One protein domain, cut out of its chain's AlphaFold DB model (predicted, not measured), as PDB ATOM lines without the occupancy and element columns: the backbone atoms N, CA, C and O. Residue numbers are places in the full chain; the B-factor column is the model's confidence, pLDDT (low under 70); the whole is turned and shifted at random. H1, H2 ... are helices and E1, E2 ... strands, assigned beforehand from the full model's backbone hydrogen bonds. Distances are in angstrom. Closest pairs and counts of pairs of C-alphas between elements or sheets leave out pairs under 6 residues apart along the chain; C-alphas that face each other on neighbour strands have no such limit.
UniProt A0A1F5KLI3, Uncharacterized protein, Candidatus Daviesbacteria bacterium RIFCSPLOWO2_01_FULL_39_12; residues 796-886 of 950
ATOM      1  N   TYR A 796     311.207 401.871 186.376       89.81
ATOM      2  CA  TYR A 796     312.224 402.673 185.690       89.81
ATOM      3  C   TYR A 796     313.555 401.918 185.526       89.81
ATOM      4  O   TYR A 796     314.246 402.131 184.529       89.81
ATOM      5  N   MET A 797     313.912 401.021 186.461       92.38
ATOM      6  CA  MET A 797     315.206 400.329 186.472       92.38
ATOM      7  C   MET A 797     315.415 399.482 185.216       92.38
ATOM      8  O   MET A 797     316.529 399.418 184.705       92.38
ATOM      9  N   GLU A 798     314.365 398.844 184.699       88.94
ATOM     10  CA  GLU A 798     314.442 398.085 183.448       88.94
ATOM     11  C   GLU A 798     314.514 399.016 182.234       88.94
ATOM     12  O   GLU A 798     315.342 398.818 181.342       88.94
ATOM     13  N   GLN A 799     313.728 400.097 182.229       85.81
ATOM     14  CA  GLN A 799     313.737 401.072 181.137       85.81
ATOM     15  C   GLN A 799     315.122 401.696 180.905       85.81
ATOM     16  O   GLN A 799     315.480 401.929 179.745       85.81
ATOM     17  N   ILE A 800     315.894 401.927 181.974       87.56
ATOM     18  CA  ILE A 800     317.257 402.483 181.916       87.56
ATOM     19  C   ILE A 800     318.366 401.414 181.954       87.56
ATOM     20  O   ILE A 800     319.543 401.764 181.899       87.56
ATOM     21  N   GLY A 801     318.029 400.118 182.004       86.06
ATOM     22  CA  GLY A 801     318.993 399.013 181.908       86.06
ATOM     23  C   GLY A 801     319.782 398.695 183.188       86.06
ATOM     24  O   GLY A 801     320.898 398.189 183.107       86.06
ATOM     25  N   MET A 802     319.232 398.989 184.367       89.50
ATOM     26  CA  MET A 802     319.808 398.664 185.683       89.50
ATOM     27  C   MET A 802     319.317 397.329 186.269       89.50
ATOM     28  O   MET A 802     320.007 396.747 187.108       89.50
ATOM     29  N   ALA A 803     318.141 396.842 185.861       92.50
ATOM     30  CA  ALA A 803     317.547 395.579 186.316       92.50
ATOM     31  C   ALA A 803     316.695 394.919 185.211       92.50
ATOM     32  O   ALA A 803     316.470 395.522 184.165       92.50
ATOM     33  N   PHE A 804     316.222 393.697 185.458       91.62
ATOM     34  CA  PHE A 804     315.308 392.937 184.596       91.62
ATOM     35  C   PHE A 804     314.002 392.631 185.337       91.62
ATOM     36  O   PHE A 804     314.053 392.226 186.502       91.62
ATOM     37  N   THR A 805     312.844 392.784 184.701       87.44
ATOM     38  CA  THR A 805     311.546 392.509 185.331       87.44
ATOM     39  C   THR A 805     311.183 391.028 185.251       87.44
ATOM     40  O   THR A 805     311.135 390.434 184.179       87.44
ATOM     41  N   ALA A 806     310.845 390.439 186.397       80.69
ATOM     42  CA  ALA A 806     310.224 389.125 186.495       80.69
ATOM     43  C   ALA A 806     308.782 389.263 187.006       80.69
ATOM     44  O   ALA A 806     308.544 389.680 188.142       80.69
ATOM     45  N   PHE A 807     307.821 388.861 186.179       71.06
ATOM     46  CA  PHE A 807     306.420 388.652 186.555       71.06
ATOM     47  C   PHE A 807     306.207 387.211 187.042       71.06
ATOM     48  O   PHE A 807     305.434 386.959 187.967       71.06
ATOM     49  N   TYR A 808     306.949 386.263 186.465       69.81
ATOM     50  CA  TYR A 808     306.894 384.841 186.771       69.81
ATOM     51  C   TYR A 808     308.299 384.247 186.911       69.81
ATOM     52  O   TYR A 808     309.276 384.696 186.322       69.81
ATOM     53  N   GLY A 809     308.414 383.139 187.650       69.25
ATOM     54  CA  GLY A 809     309.695 382.433 187.797       69.25
ATOM     55  C   GLY A 809     310.236 381.788 186.507       69.25
ATOM     56  O   GLY A 809     311.357 381.285 186.530       69.25
ATOM     57  N   GLY A 810     309.448 381.764 185.423       70.56
ATOM     58  CA  GLY A 810     309.879 381.322 184.091       70.56
ATOM     59  C   GLY A 810     310.658 382.393 183.319       70.56
ATOM     60  O   GLY A 810     311.501 382.058 182.493       70.56
ATOM     61  N   ASP A 811     310.458 383.668 183.658       72.31
ATOM     62  CA  ASP A 811     311.082 384.810 182.978       72.31
ATOM     63  C   ASP A 811     312.604 384.829 183.200       72.31
ATOM     64  O   ASP A 811     313.346 385.381 182.397       72.31
ATOM     65  N   LEU A 812     313.080 384.168 184.264       80.50
ATOM     66  CA  LEU A 812     314.500 383.971 184.570       80.50
ATOM     67  C   LEU A 812     315.051 382.614 184.101       80.50
ATOM     68  O   LEU A 812     316.260 382.494 183.907       80.50
ATOM     69  N   ILE A 813     314.205 381.580 183.978       78.38
ATOM     70  CA  ILE A 813     314.618 380.208 183.638       78.38
ATOM     71  C   ILE A 813     313.591 379.543 182.717       78.38
ATOM     72  O   ILE A 813     312.472 379.252 183.143       78.38
ATOM     73  N   SER A 814     314.019 379.153 181.516       70.88
ATOM     74  CA  SER A 814     313.240 378.306 180.607       70.88
ATOM     75  C   SER A 814     314.021 377.042 180.245       70.88
ATOM     76  O   SER A 814     315.230 377.078 180.032       70.88
ATOM     77  N   GLY A 815     313.359 375.880 180.245       65.94
ATOM     78  CA  GLY A 815     313.990 374.592 179.908       65.94
ATOM     79  C   GLY A 815     315.168 374.157 180.802       65.94
ATOM     80  O   GLY A 815     315.887 373.230 180.442       65.94
ATOM     81  N   GLY A 816     315.387 374.812 181.950       70.00
ATOM     82  CA  GLY A 816     316.549 374.587 182.823       70.00
ATOM     83  C   GLY A 816     317.780 375.448 182.508       70.00
ATOM     84  O   GLY A 816     318.810 375.265 183.152       70.00
ATOM     85  N   ARG A 817     317.668 376.388 181.562       80.50
ATOM     86  CA  ARG A 817     318.654 377.434 181.237       80.50
ATOM     87  C   ARG A 817     318.087 378.820 181.518       80.50
ATOM     88  O   ARG A 817     316.903 378.923 181.839       80.50
ATOM     89  N   LEU A 818     318.888 379.879 181.388       84.12
ATOM     90  CA  LEU A 818     318.339 381.244 181.389       84.12
ATOM     91  C   LEU A 818     317.275 381.414 180.284       84.12
ATOM     92  O   LEU A 818     317.296 380.715 179.268       84.12
ATOM     93  N   SER A 819     316.331 382.341 180.468       83.44
ATOM     94  CA  SER A 819     315.521 382.825 179.341       83.44
ATOM     95  C   SER A 819     316.396 383.670 178.403       83.44
ATOM     96  O   SER A 819     317.377 384.261 178.851       83.44
ATOM     97  N   ALA A 820     316.049 383.766 177.116       84.62
ATOM     98  CA  ALA A 820     316.838 384.550 176.156       84.62
ATOM     99  C   ALA A 820     316.894 386.049 176.518       84.62
ATOM    100  O   ALA A 820     317.938 386.686 176.371       84.62
ATOM    101  N   ASP A 821     315.797 386.599 177.043       83.06
ATOM    102  CA  ASP A 821     315.717 388.006 177.444       83.06
ATOM    103  C   ASP A 821     316.554 388.263 178.716       83.06
ATOM    104  O   ASP A 821     317.303 389.241 178.780       83.06
ATOM    105  N   PHE A 822     316.523 387.348 179.697       88.50
ATOM    106  CA  PHE A 822     317.348 387.455 180.906       88.50
ATOM    107  C   PHE A 822     318.833 387.162 180.634       88.50
ATOM    108  O   PHE A 822     319.696 387.827 181.199       88.50
ATOM    109  N   GLU A 823     319.159 386.229 179.733       87.44
ATOM    110  CA  GLU A 823     320.527 386.010 179.241       87.44
ATOM    111  C   GLU A 823     321.071 387.277 178.573       87.44
ATOM    112  O   GLU A 823     322.174 387.719 178.896       87.44
ATOM    113  N   THR A 824     320.269 387.920 177.721       85.38
ATOM    114  CA  THR A 824     320.626 389.187 177.069       85.38
ATOM    115  C   THR A 824     320.867 390.301 178.092       85.38
ATOM    116  O   THR A 824     321.869 391.012 177.996       85.38
ATOM    117  N   PHE A 825     320.013 390.419 179.116       88.88
ATOM    118  CA  PHE A 825     320.247 391.338 180.232       88.88
ATOM    119  C   PHE A 825     321.548 391.017 180.982       88.88
ATOM    120  O   PHE A 825     322.332 391.923 181.239       88.88
ATOM    121  N   ILE A 826     321.825 389.751 181.300       88.75
ATOM    122  CA  ILE A 826     323.047 389.332 182.006       88.75
ATOM    123  C   ILE A 826     324.319 389.623 181.185       88.75
ATOM    124  O   ILE A 826     325.317 390.075 181.753       88.75
ATOM    125  N   ILE A 827     324.268 389.461 179.859       84.25
ATOM    126  CA  ILE A 827     325.356 389.833 178.938       84.25
ATOM    127  C   ILE A 827     325.547 391.357 178.897       84.25
ATOM    128  O   ILE A 827     326.683 391.822 178.975       84.25
ATOM    129  N   ALA A 828     324.469 392.149 178.849       81.81
ATOM    130  CA  ALA A 828     324.546 393.610 178.958       81.81
ATOM    131  C   ALA A 828     325.077 394.057 180.337       81.81
ATOM    132  O   ALA A 828     325.891 394.973 180.435       81.81
ATOM    133  N   GLN A 829     324.724 393.331 181.402       82.56
ATOM    134  CA  GLN A 829     325.344 393.441 182.722       82.56
ATOM    135  C   GLN A 829     326.758 392.840 182.783       82.56
ATOM    136  O   GLN A 829     327.313 392.760 183.879       82.56
ATOM    137  N   GLY A 830     327.399 392.501 181.659       79.50
ATOM    138  CA  GLY A 830     328.816 392.128 181.564       79.50
ATOM    139  C   GLY A 830     329.202 390.925 182.425       79.50
ATOM    140  O   GLY A 830     330.280 390.909 183.019       79.50
ATOM    141  N   ILE A 831     328.292 389.961 182.561       85.25
ATOM    142  CA  ILE A 831     328.442 388.748 183.366       85.25
ATOM    143  C   ILE A 831     328.293 387.537 182.440       85.25
ATOM    144  O   ILE A 831     327.428 387.522 181.572       85.25
ATOM    145  N   ASP A 832     329.113 386.501 182.638       86.69
ATOM    146  CA  ASP A 832     328.957 385.215 181.945       86.69
ATOM    147  C   ASP A 832     327.619 384.551 182.343       86.69
ATOM    148  O   ASP A 832     327.458 384.188 183.516       86.69
ATOM    149  N   PRO A 833     326.677 384.322 181.402       87.44
ATOM    150  CA  PRO A 833     325.427 383.606 181.666       87.44
ATOM    151  C   PRO A 833     325.638 382.266 182.369       87.44
ATOM    152  O   PRO A 833     324.922 381.933 183.315       87.44
ATOM    153  N   ARG A 834     326.695 381.530 182.001       86.62
ATOM    154  CA  ARG A 834     327.011 380.210 182.566       86.62
ATOM    155  C   ARG A 834     327.408 380.299 184.039       86.62
ATOM    156  O   ARG A 834     327.229 379.336 184.783       86.62
ATOM    157  N   ALA A 835     327.917 381.445 184.496       86.56
ATOM    158  CA  ALA A 835     328.185 381.698 185.908       86.56
ATOM    159  C   ALA A 835     326.896 381.964 186.714       86.56
ATOM    160  O   ALA A 835     326.855 381.656 187.909       86.56
ATOM    161  N   VAL A 836     325.836 382.477 186.078       85.69
ATOM    162  CA  VAL A 836     324.497 382.598 186.683       85.69
ATOM    163  C   VAL A 836     323.814 381.230 186.740       85.69
ATOM    164  O   VAL A 836     323.363 380.823 187.813       85.69
ATOM    165  N   GLU A 837     323.817 380.479 185.633       83.38
ATOM    166  CA  GLU A 837     323.266 379.114 185.559       83.38
ATOM    167  C   GLU A 837     323.927 378.170 186.574       83.38
ATOM    168  O   GLU A 837     323.243 377.490 187.340       83.38
ATOM    169  N   ALA A 838     325.262 378.191 186.660       80.88
ATOM    170  CA  ALA A 838     326.031 377.392 187.616       80.88
ATOM    171  C   ALA A 838     325.943 377.890 189.076       80.88
ATOM    172  O   ALA A 838     326.680 377.399 189.932       80.88
ATOM    173  N   GLY A 839     325.099 378.884 189.385       81.62
ATOM    174  CA  GLY A 839     324.906 379.389 190.748       81.62
ATOM    175  C   GLY A 839     326.164 380.000 191.379       81.62
ATOM    176  O   GLY A 839     326.341 379.945 192.600       81.62
ATOM    177  N   LYS A 840     327.064 380.563 190.565       86.00
ATOM    178  CA  LYS A 840     328.242 381.308 191.040       86.00
ATOM    179  C   LYS A 840     327.868 382.757 191.345       86.00
ATOM    180  O   LYS A 840     328.258 383.275 192.388       86.00
ATOM    181  N   VAL A 841     327.058 383.367 190.479       88.50
ATOM    182  CA  VAL A 841     326.520 384.726 190.644       88.50
ATOM    183  C   VAL A 841     325.326 384.709 191.600       88.50
ATOM    184  O   VAL A 841     324.411 383.897 191.456       88.50
ATOM    185  N   VAL A 842     325.336 385.614 192.578       91.69
ATOM    186  CA  VAL A 842     324.194 385.889 193.461       91.69
ATOM    187  C   VAL A 842     323.322 386.961 192.797       91.69
ATOM    188  O   VAL A 842     323.838 387.899 192.195       91.69
ATOM    189  N   LEU A 843     322.004 386.824 192.904       92.50
ATOM    190  CA  LEU A 843     321.014 387.784 192.422       92.50
ATOM    191  C   LEU A 843     320.302 388.438 193.614       92.50
ATOM    192  O   LEU A 843     320.064 387.788 194.638       92.50
ATOM    193  N   ARG A 844     319.930 389.708 193.448       91.88
ATOM    194  CA  ARG A 844     319.040 390.468 194.332       91.88
ATOM    195  C   ARG A 844     317.743 390.742 193.579       91.88
ATOM    196  O   ARG A 844     317.752 391.435 192.566       91.88
ATOM    197  N   ALA A 845     316.639 390.197 194.072       92.25
ATOM    198  CA  ALA A 845     315.302 390.496 193.581       92.25
ATOM    199  C   ALA A 845     314.603 391.456 194.561       92.25
ATOM    200  O   ALA A 845     314.612 391.209 195.770       92.25
ATOM    201  N   LYS A 846     314.001 392.533 194.053       91.38
ATOM    202  CA  LYS A 846     313.291 393.572 194.824       91.38
ATOM    203  C   LYS A 846     311.814 393.617 194.398       91.38
ATOM    204  O   LYS A 846     311.578 393.468 193.197       91.38
ATOM    205  N   PRO A 847     310.841 393.822 195.308       88.94
ATOM    206  CA  PRO A 847     309.443 394.042 194.931       88.94
ATOM    207  C   PRO A 847     309.332 395.195 193.931       88.94
ATOM    208  O   PRO A 847     310.089 396.156 194.035       88.94
ATOM    209  N   MET A 848     308.409 395.128 192.972       85.75
ATOM    210  CA  MET A 848     308.300 396.171 191.946       85.75
ATOM    211  C   MET A 848     307.783 397.516 192.487       85.75
ATOM    212  O   MET A 848     308.132 398.550 191.925       85.75
ATOM    213  N   LYS A 849     306.932 397.520 193.526       81.25
ATOM    214  CA  LYS A 849     306.211 398.716 194.013       81.25
ATOM    215  C   LYS A 849     305.988 398.689 195.523       81.25
ATOM    216  O   LYS A 849     305.883 397.607 196.099       81.25
ATOM    217  N   GLY A 850     305.794 399.869 196.120       68.00
ATOM    218  CA  GLY A 850     305.245 400.025 197.472       68.00
ATOM    219  C   GLY A 850     306.030 399.303 198.569       68.00
ATOM    220  O   GLY A 850     305.437 398.668 199.439       68.00
ATOM    221  N   THR A 851     307.364 399.282 198.514       71.62
ATOM    222  CA  THR A 851     308.204 398.661 199.548       71.62
ATOM    223  C   THR A 851     309.568 399.361 199.608       71.62
ATOM    224  O   THR A 851     310.584 398.809 199.188       71.62
ATOM    225  N   TYR A 852     309.582 400.585 200.151       69.56
ATOM    226  CA  TYR A 852     310.795 401.396 200.299       69.56
ATOM    227  C   TYR A 852     311.896 400.654 201.082       69.56
ATOM    228  O   TYR A 852     311.642 399.993 202.097       69.56
ATOM    229  N   GLY A 853     313.149 400.820 200.652       66.12
ATOM    230  CA  GLY A 853     314.318 400.236 201.310       66.12
ATOM    231  C   GLY A 853     314.409 398.708 201.197       66.12
ATOM    232  O   GLY A 853     313.942 398.090 200.251       66.12
ATOM    233  N   GLY A 854     315.072 398.065 202.162       70.50
ATOM    234  CA  GLY A 854     315.441 396.643 202.080       70.50
ATOM    235  C   GLY A 854     314.327 395.613 202.336       70.50
ATOM    236  O   GLY A 854     314.639 394.426 202.478       70.50
ATOM    237  N   TYR A 855     313.062 396.019 202.469       77.44
ATOM    238  CA  TYR A 855     311.965 395.103 202.805       77.44
ATOM    239  C   TYR A 855     311.523 394.278 201.584       77.44
ATOM    240  O   TYR A 855     311.655 394.692 200.438       77.44
ATOM    241  N   GLY A 856     311.066 393.041 201.800       78.19
ATOM    242  CA  GLY A 856     310.691 392.124 200.709       78.19
ATOM    243  C   GLY A 856     311.826 391.708 199.750       78.19
ATOM    244  O   GLY A 856     311.577 390.896 198.857       78.19
ATOM    245  N   HIS A 857     313.052 392.222 199.919       87.88
ATOM    246  CA  HIS A 857     314.222 391.892 199.102       87.88
ATOM    247  C   HIS A 857     314.663 390.436 199.301       87.88
ATOM    248  O   HIS A 857     314.805 389.952 200.426       87.88
ATOM    249  N   ILE A 858     314.947 389.752 198.194       89.69
ATOM    250  CA  ILE A 858     315.352 388.346 198.157       89.69
ATOM    251  C   ILE A 858     316.760 388.260 197.575       89.69
ATOM    252  O   ILE A 858     317.002 388.713 196.459       89.69
ATOM    253  N   ARG A 859     317.687 387.645 198.313       90.69
ATOM    254  CA  ARG A 859     319.080 387.438 197.898       90.69
ATOM    255  C   ARG A 859     319.375 385.942 197.825       90.69
ATOM    256  O   ARG A 859     319.069 385.213 198.765       90.69
ATOM    257  N   GLY A 860     319.966 385.482 196.728       90.19
ATOM    258  CA  GLY A 860     320.331 384.073 196.548       90.19
ATOM    259  C   GLY A 860     320.785 383.763 195.126       90.19
ATOM    260  O   GLY A 860     320.872 384.654 194.285       90.19
ATOM    261  N   LYS A 861     321.112 382.504 194.845       91.19
ATOM    262  CA  LYS A 861     321.581 382.071 193.519       91.19
ATOM    263  C   LYS A 861     320.459 381.417 192.731       91.19
ATOM    264  O   LYS A 861     319.651 380.671 193.279       91.19
ATOM    265  N   LEU A 862     320.456 381.608 191.415       82.75
ATOM    266  CA  LEU A 862     319.413 381.063 190.540       82.75
ATOM    267  C   LEU A 862     319.334 379.522 190.595       82.75
ATOM    268  O   LEU A 862     318.243 378.947 190.558       82.75
ATOM    269  N   GLY A 863     320.479 378.860 190.798       77.75
ATOM    270  CA  GLY A 863     320.594 377.416 191.039       77.75
ATOM    271  C   GLY A 863     320.006 376.916 192.371       77.75
ATOM    272  O   GLY A 863     319.674 375.733 192.479       77.75
ATOM    273  N   GLU A 864     319.748 377.778 193.358       83.44
ATOM    274  CA  GLU A 864     319.259 377.371 194.683       83.44
ATOM    275  C   GLU A 864     317.735 377.182 194.733       83.44
ATOM    276  O   GLU A 864     316.940 378.088 194.468       83.44
ATOM    277  N   ALA A 865     317.301 376.005 195.192       78.25
ATOM    278  CA  ALA A 865     315.883 375.717 195.404       78.25
ATOM    279  C   ALA A 865     315.245 376.571 196.521       78.25
ATOM    280  O   ALA A 865     314.022 376.691 196.561       78.25
ATOM    281  N   LYS A 866     316.030 377.173 197.432       84.50
ATOM    282  CA  LYS A 866     315.523 378.177 198.386       84.50
ATOM    283  C   LYS A 866     315.110 379.448 197.638       84.50
ATOM    284  O   LYS A 866     313.922 379.751 197.612       84.50
ATOM    285  N   PHE A 867     316.056 380.095 196.950       84.88
ATOM    286  CA  PHE A 867     315.837 381.324 196.183       84.88
ATOM    287  C   PHE A 867     314.656 381.207 195.206       84.88
ATOM    288  O   PHE A 867     313.737 382.020 195.257       84.88
ATOM    289  N   ARG A 868     314.595 380.142 194.389       80.31
ATOM    290  CA  ARG A 868     313.488 379.954 193.427       80.31
ATOM    291  C   ARG A 868     312.112 379.772 194.083       80.31
ATOM    292  O   ARG A 868     311.116 380.233 193.529       80.31
ATOM    293  N   ARG A 869     312.028 379.098 195.239       78.75
ATOM    294  CA  ARG A 869     310.765 378.951 195.994       78.75
ATOM    295  C   ARG A 869     310.360 380.265 196.660       78.75
ATOM    296  O   ARG A 869     309.184 380.609 196.649       78.75
ATOM    297  N   GLU A 870     311.328 380.989 197.207       84.31
ATOM    298  CA  GLU A 870     311.120 382.267 197.886       84.31
ATOM    299  C   GLU A 870     310.682 383.368 196.914       84.31
ATOM    300  O   GLU A 870     309.704 384.060 197.195       84.31
ATOM    301  N   LEU A 871     311.313 383.465 195.739       79.69
ATOM    302  CA  LEU A 871     310.873 384.351 194.660       79.69
ATOM    303  C   LEU A 871     309.468 383.973 194.174       79.69
ATOM    304  O   LEU A 871     308.600 384.833 194.135       79.69
ATOM    305  N   ARG A 872     309.191 382.690 193.892       76.06
ATOM    306  CA  ARG A 872     307.846 382.259 193.458       76.06
ATOM    307  C   ARG A 872     306.757 382.569 194.493       76.06
ATOM    308  O   ARG A 872     305.668 382.963 194.100       76.06
ATOM    309  N   ARG A 873     307.036 382.401 195.792       78.25
ATOM    310  CA  ARG A 873     306.105 382.774 196.873       78.25
ATOM    311  C   ARG A 873     305.830 384.278 196.861       78.25
ATOM    312  O   ARG A 873     304.675 384.670 196.909       78.25
ATOM    313  N   ASN A 874     306.880 385.095 196.794       79.12
ATOM    314  CA  ASN A 874     306.741 386.547 196.849       79.12
ATOM    315  C   ASN A 874     306.115 387.146 195.578       79.12
ATOM    316  O   ASN A 874     305.336 388.082 195.696       79.12
ATOM    317  N   LEU A 875     306.365 386.574 194.393       72.44
ATOM    318  CA  LEU A 875     305.685 386.978 193.151       72.44
ATOM    319  C   LEU A 875     304.153 386.847 193.263       72.44
ATOM    320  O   LEU A 875     303.418 387.669 192.726       72.44
ATOM    321  N   LEU A 876     303.670 385.844 194.007       67.12
ATOM    322  CA  LEU A 876     302.241 385.641 194.269       67.12
ATOM    323  C   LEU A 876     301.665 386.585 195.340       67.12
ATOM    324  O   LEU A 876     300.459 386.794 195.348       67.12
ATOM    325  N   SER A 877     302.485 387.131 196.249       68.88
ATOM    326  CA  SER A 877     302.018 387.946 197.389       68.88
ATOM    327  C   SER A 877     302.351 389.440 197.303       68.88
ATOM    328  O   SER A 877     301.807 390.227 198.068       68.88
ATOM    329  N   ARG A 878     303.274 389.841 196.420       74.25
ATOM    330  CA  ARG A 878     303.732 391.232 196.221       74.25
ATOM    331  C   ARG A 878     303.715 391.672 194.747       74.25
ATOM    332  O   ARG A 878     304.093 392.800 194.449       74.25
ATOM    333  N   GLY A 879     303.269 390.812 193.829       75.31
ATOM    334  CA  GLY A 879     303.302 391.072 192.389       75.31
ATOM    335  C   GLY A 879     304.712 390.953 191.801       75.31
ATOM    336  O   GLY A 879     305.554 390.232 192.331       75.31
ATOM    337  N   ALA A 880     304.966 391.643 190.686       83.06
ATOM    338  CA  ALA A 880     306.238 391.576 189.963       83.06
ATOM    339  C   ALA A 880     307.456 391.978 190.820       83.06
ATOM    340  O   ALA A 880     307.343 392.695 191.817       83.06
ATOM    341  N   TYR A 881     308.640 391.539 190.394       90.00
ATOM    342  CA  TYR A 881     309.928 391.852 191.012       90.00
ATOM    343  C   TYR A 881     310.919 392.360 189.957       90.00
ATOM    344  O   TYR A 881     310.955 391.831 188.848       90.00
ATOM    345  N   VAL A 882     311.789 393.307 190.314       91.56
ATOM    346  CA  VAL A 882     313.005 393.595 189.530       91.56
ATOM    347  C   VAL A 882     314.165 392.742 190.029       91.56
ATOM    348  O   VAL A 882     314.336 392.546 191.232       91.56
ATOM    349  N   VAL A 883     314.980 392.230 189.111       92.62
ATOM    350  CA  VAL A 883     316.098 391.321 189.379       92.62
ATOM    351  C   VAL A 883     317.392 391.958 188.887       92.62
ATOM    352  O   VAL A 883     317.516 392.348 187.728       92.62
ATOM    353  N   GLN A 884     318.365 392.057 189.785       92.62
ATOM    354  CA  GLN A 884     319.660 392.694 189.562       92.62
ATOM    355  C   GLN A 884     320.776 391.755 190.060       92.62
ATOM    356  O   GLN A 884     320.562 391.026 191.036       92.62
ATOM    357  N   PRO A 885     321.969 391.725 189.441       91.69
ATOM    358  CA  PRO A 885     323.123 391.051 190.030       91.69
ATOM    359  C   PRO A 885     323.449 391.631 191.415       91.69
ATOM    360  O   PRO A 885     323.443 392.845 191.606       91.69
ATOM    361  N   GLU A 886     323.736 390.775 192.396       90.69
ATOM    362  CA  GLU A 886     324.169 391.213 193.728       90.69
ATOM    363  C   GLU A 886     325.572 391.819 193.627       90.69
ATOM    364  O   GLU A 886     326.558 391.115 193.397       90.69
TER     365      GLU A 886
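Overview. This is residues 796 to 886 of the 950 residues of an uncharacterized protein of Candidatus Daviesbacteria bacterium RIFCSPLOWO2_01_FULL_39_12 (UniProt A0A1F5KLI3). A strongly twisted sheet of four strands has two helices over one face, the long H4 along E2 and the shorter H2 along edge strand E1, in two layers. The 91 printed residues hold four named helices and four named strands, in the order H1 E1 H2 H3 E2 E3 H4 E4. The sheet runs E1 E4 E2 E3, antiparallel, and the class is mixed. It is compact, with a radius of gyration of the C-alphas of 12.0 A, and spans 32 by 30 by 19 A.

Arrangement. H1, residues 796 to 799, too short for an O i to N i+4 pair, only grazes the sheet. Edge strand E1, residues 804 to 806, neighbours E4, residues 881 to 885; N 804 and O 883 are 2.9 A apart. H2, residues 820 to 828, is over E1 at a height of 8.6 A, from a plane through only just enough C-alphas, 6. H3, residues 833 to 837, grazes the sheet and only just touches H2, only at the corner, with 3 C-alpha pairs within 8 A, the closest Glu 823 and Pro 833, 6.0 A. E2, residues 842 to 847, and E3, residues 858 to 861, form a hairpin; N 845 and O 858 are 2.8 A apart, as are N 844 and O 884 between E2 and E4. H4, residues 865 to 878, is over E2 at a height of 9.1 A over the sheet, only just not over E3 and E4 with 2 C-alphas each; its closest C-alphas with E3 are those of Phe 867 and Gly 860, 5.3 A. Two split strand-helix-strand units, same-way strands with another between them, have right-handed crossovers: E1, H2 H3, E2 and E3, H4, E4. H2 and H3 have each O i to N i+4 pair within hydrogen-bond range, H4 9 of 10.

Along the chain. C-alpha 796 is at (312.224, 402.673, 185.690) and C-alpha 885 at (323.123, 391.051, 190.030). H4 measures 19.7 A, E2 16.9 A.

Size, cuts and confidence. The printed part has no cut; E1 to H2 is a long link. The farthest C-alphas, Gly 815 and Tyr 852, are 33.8 A apart. Mean pLDDT is 82.6; 8 printed residues are under 70, among them 876 to 877.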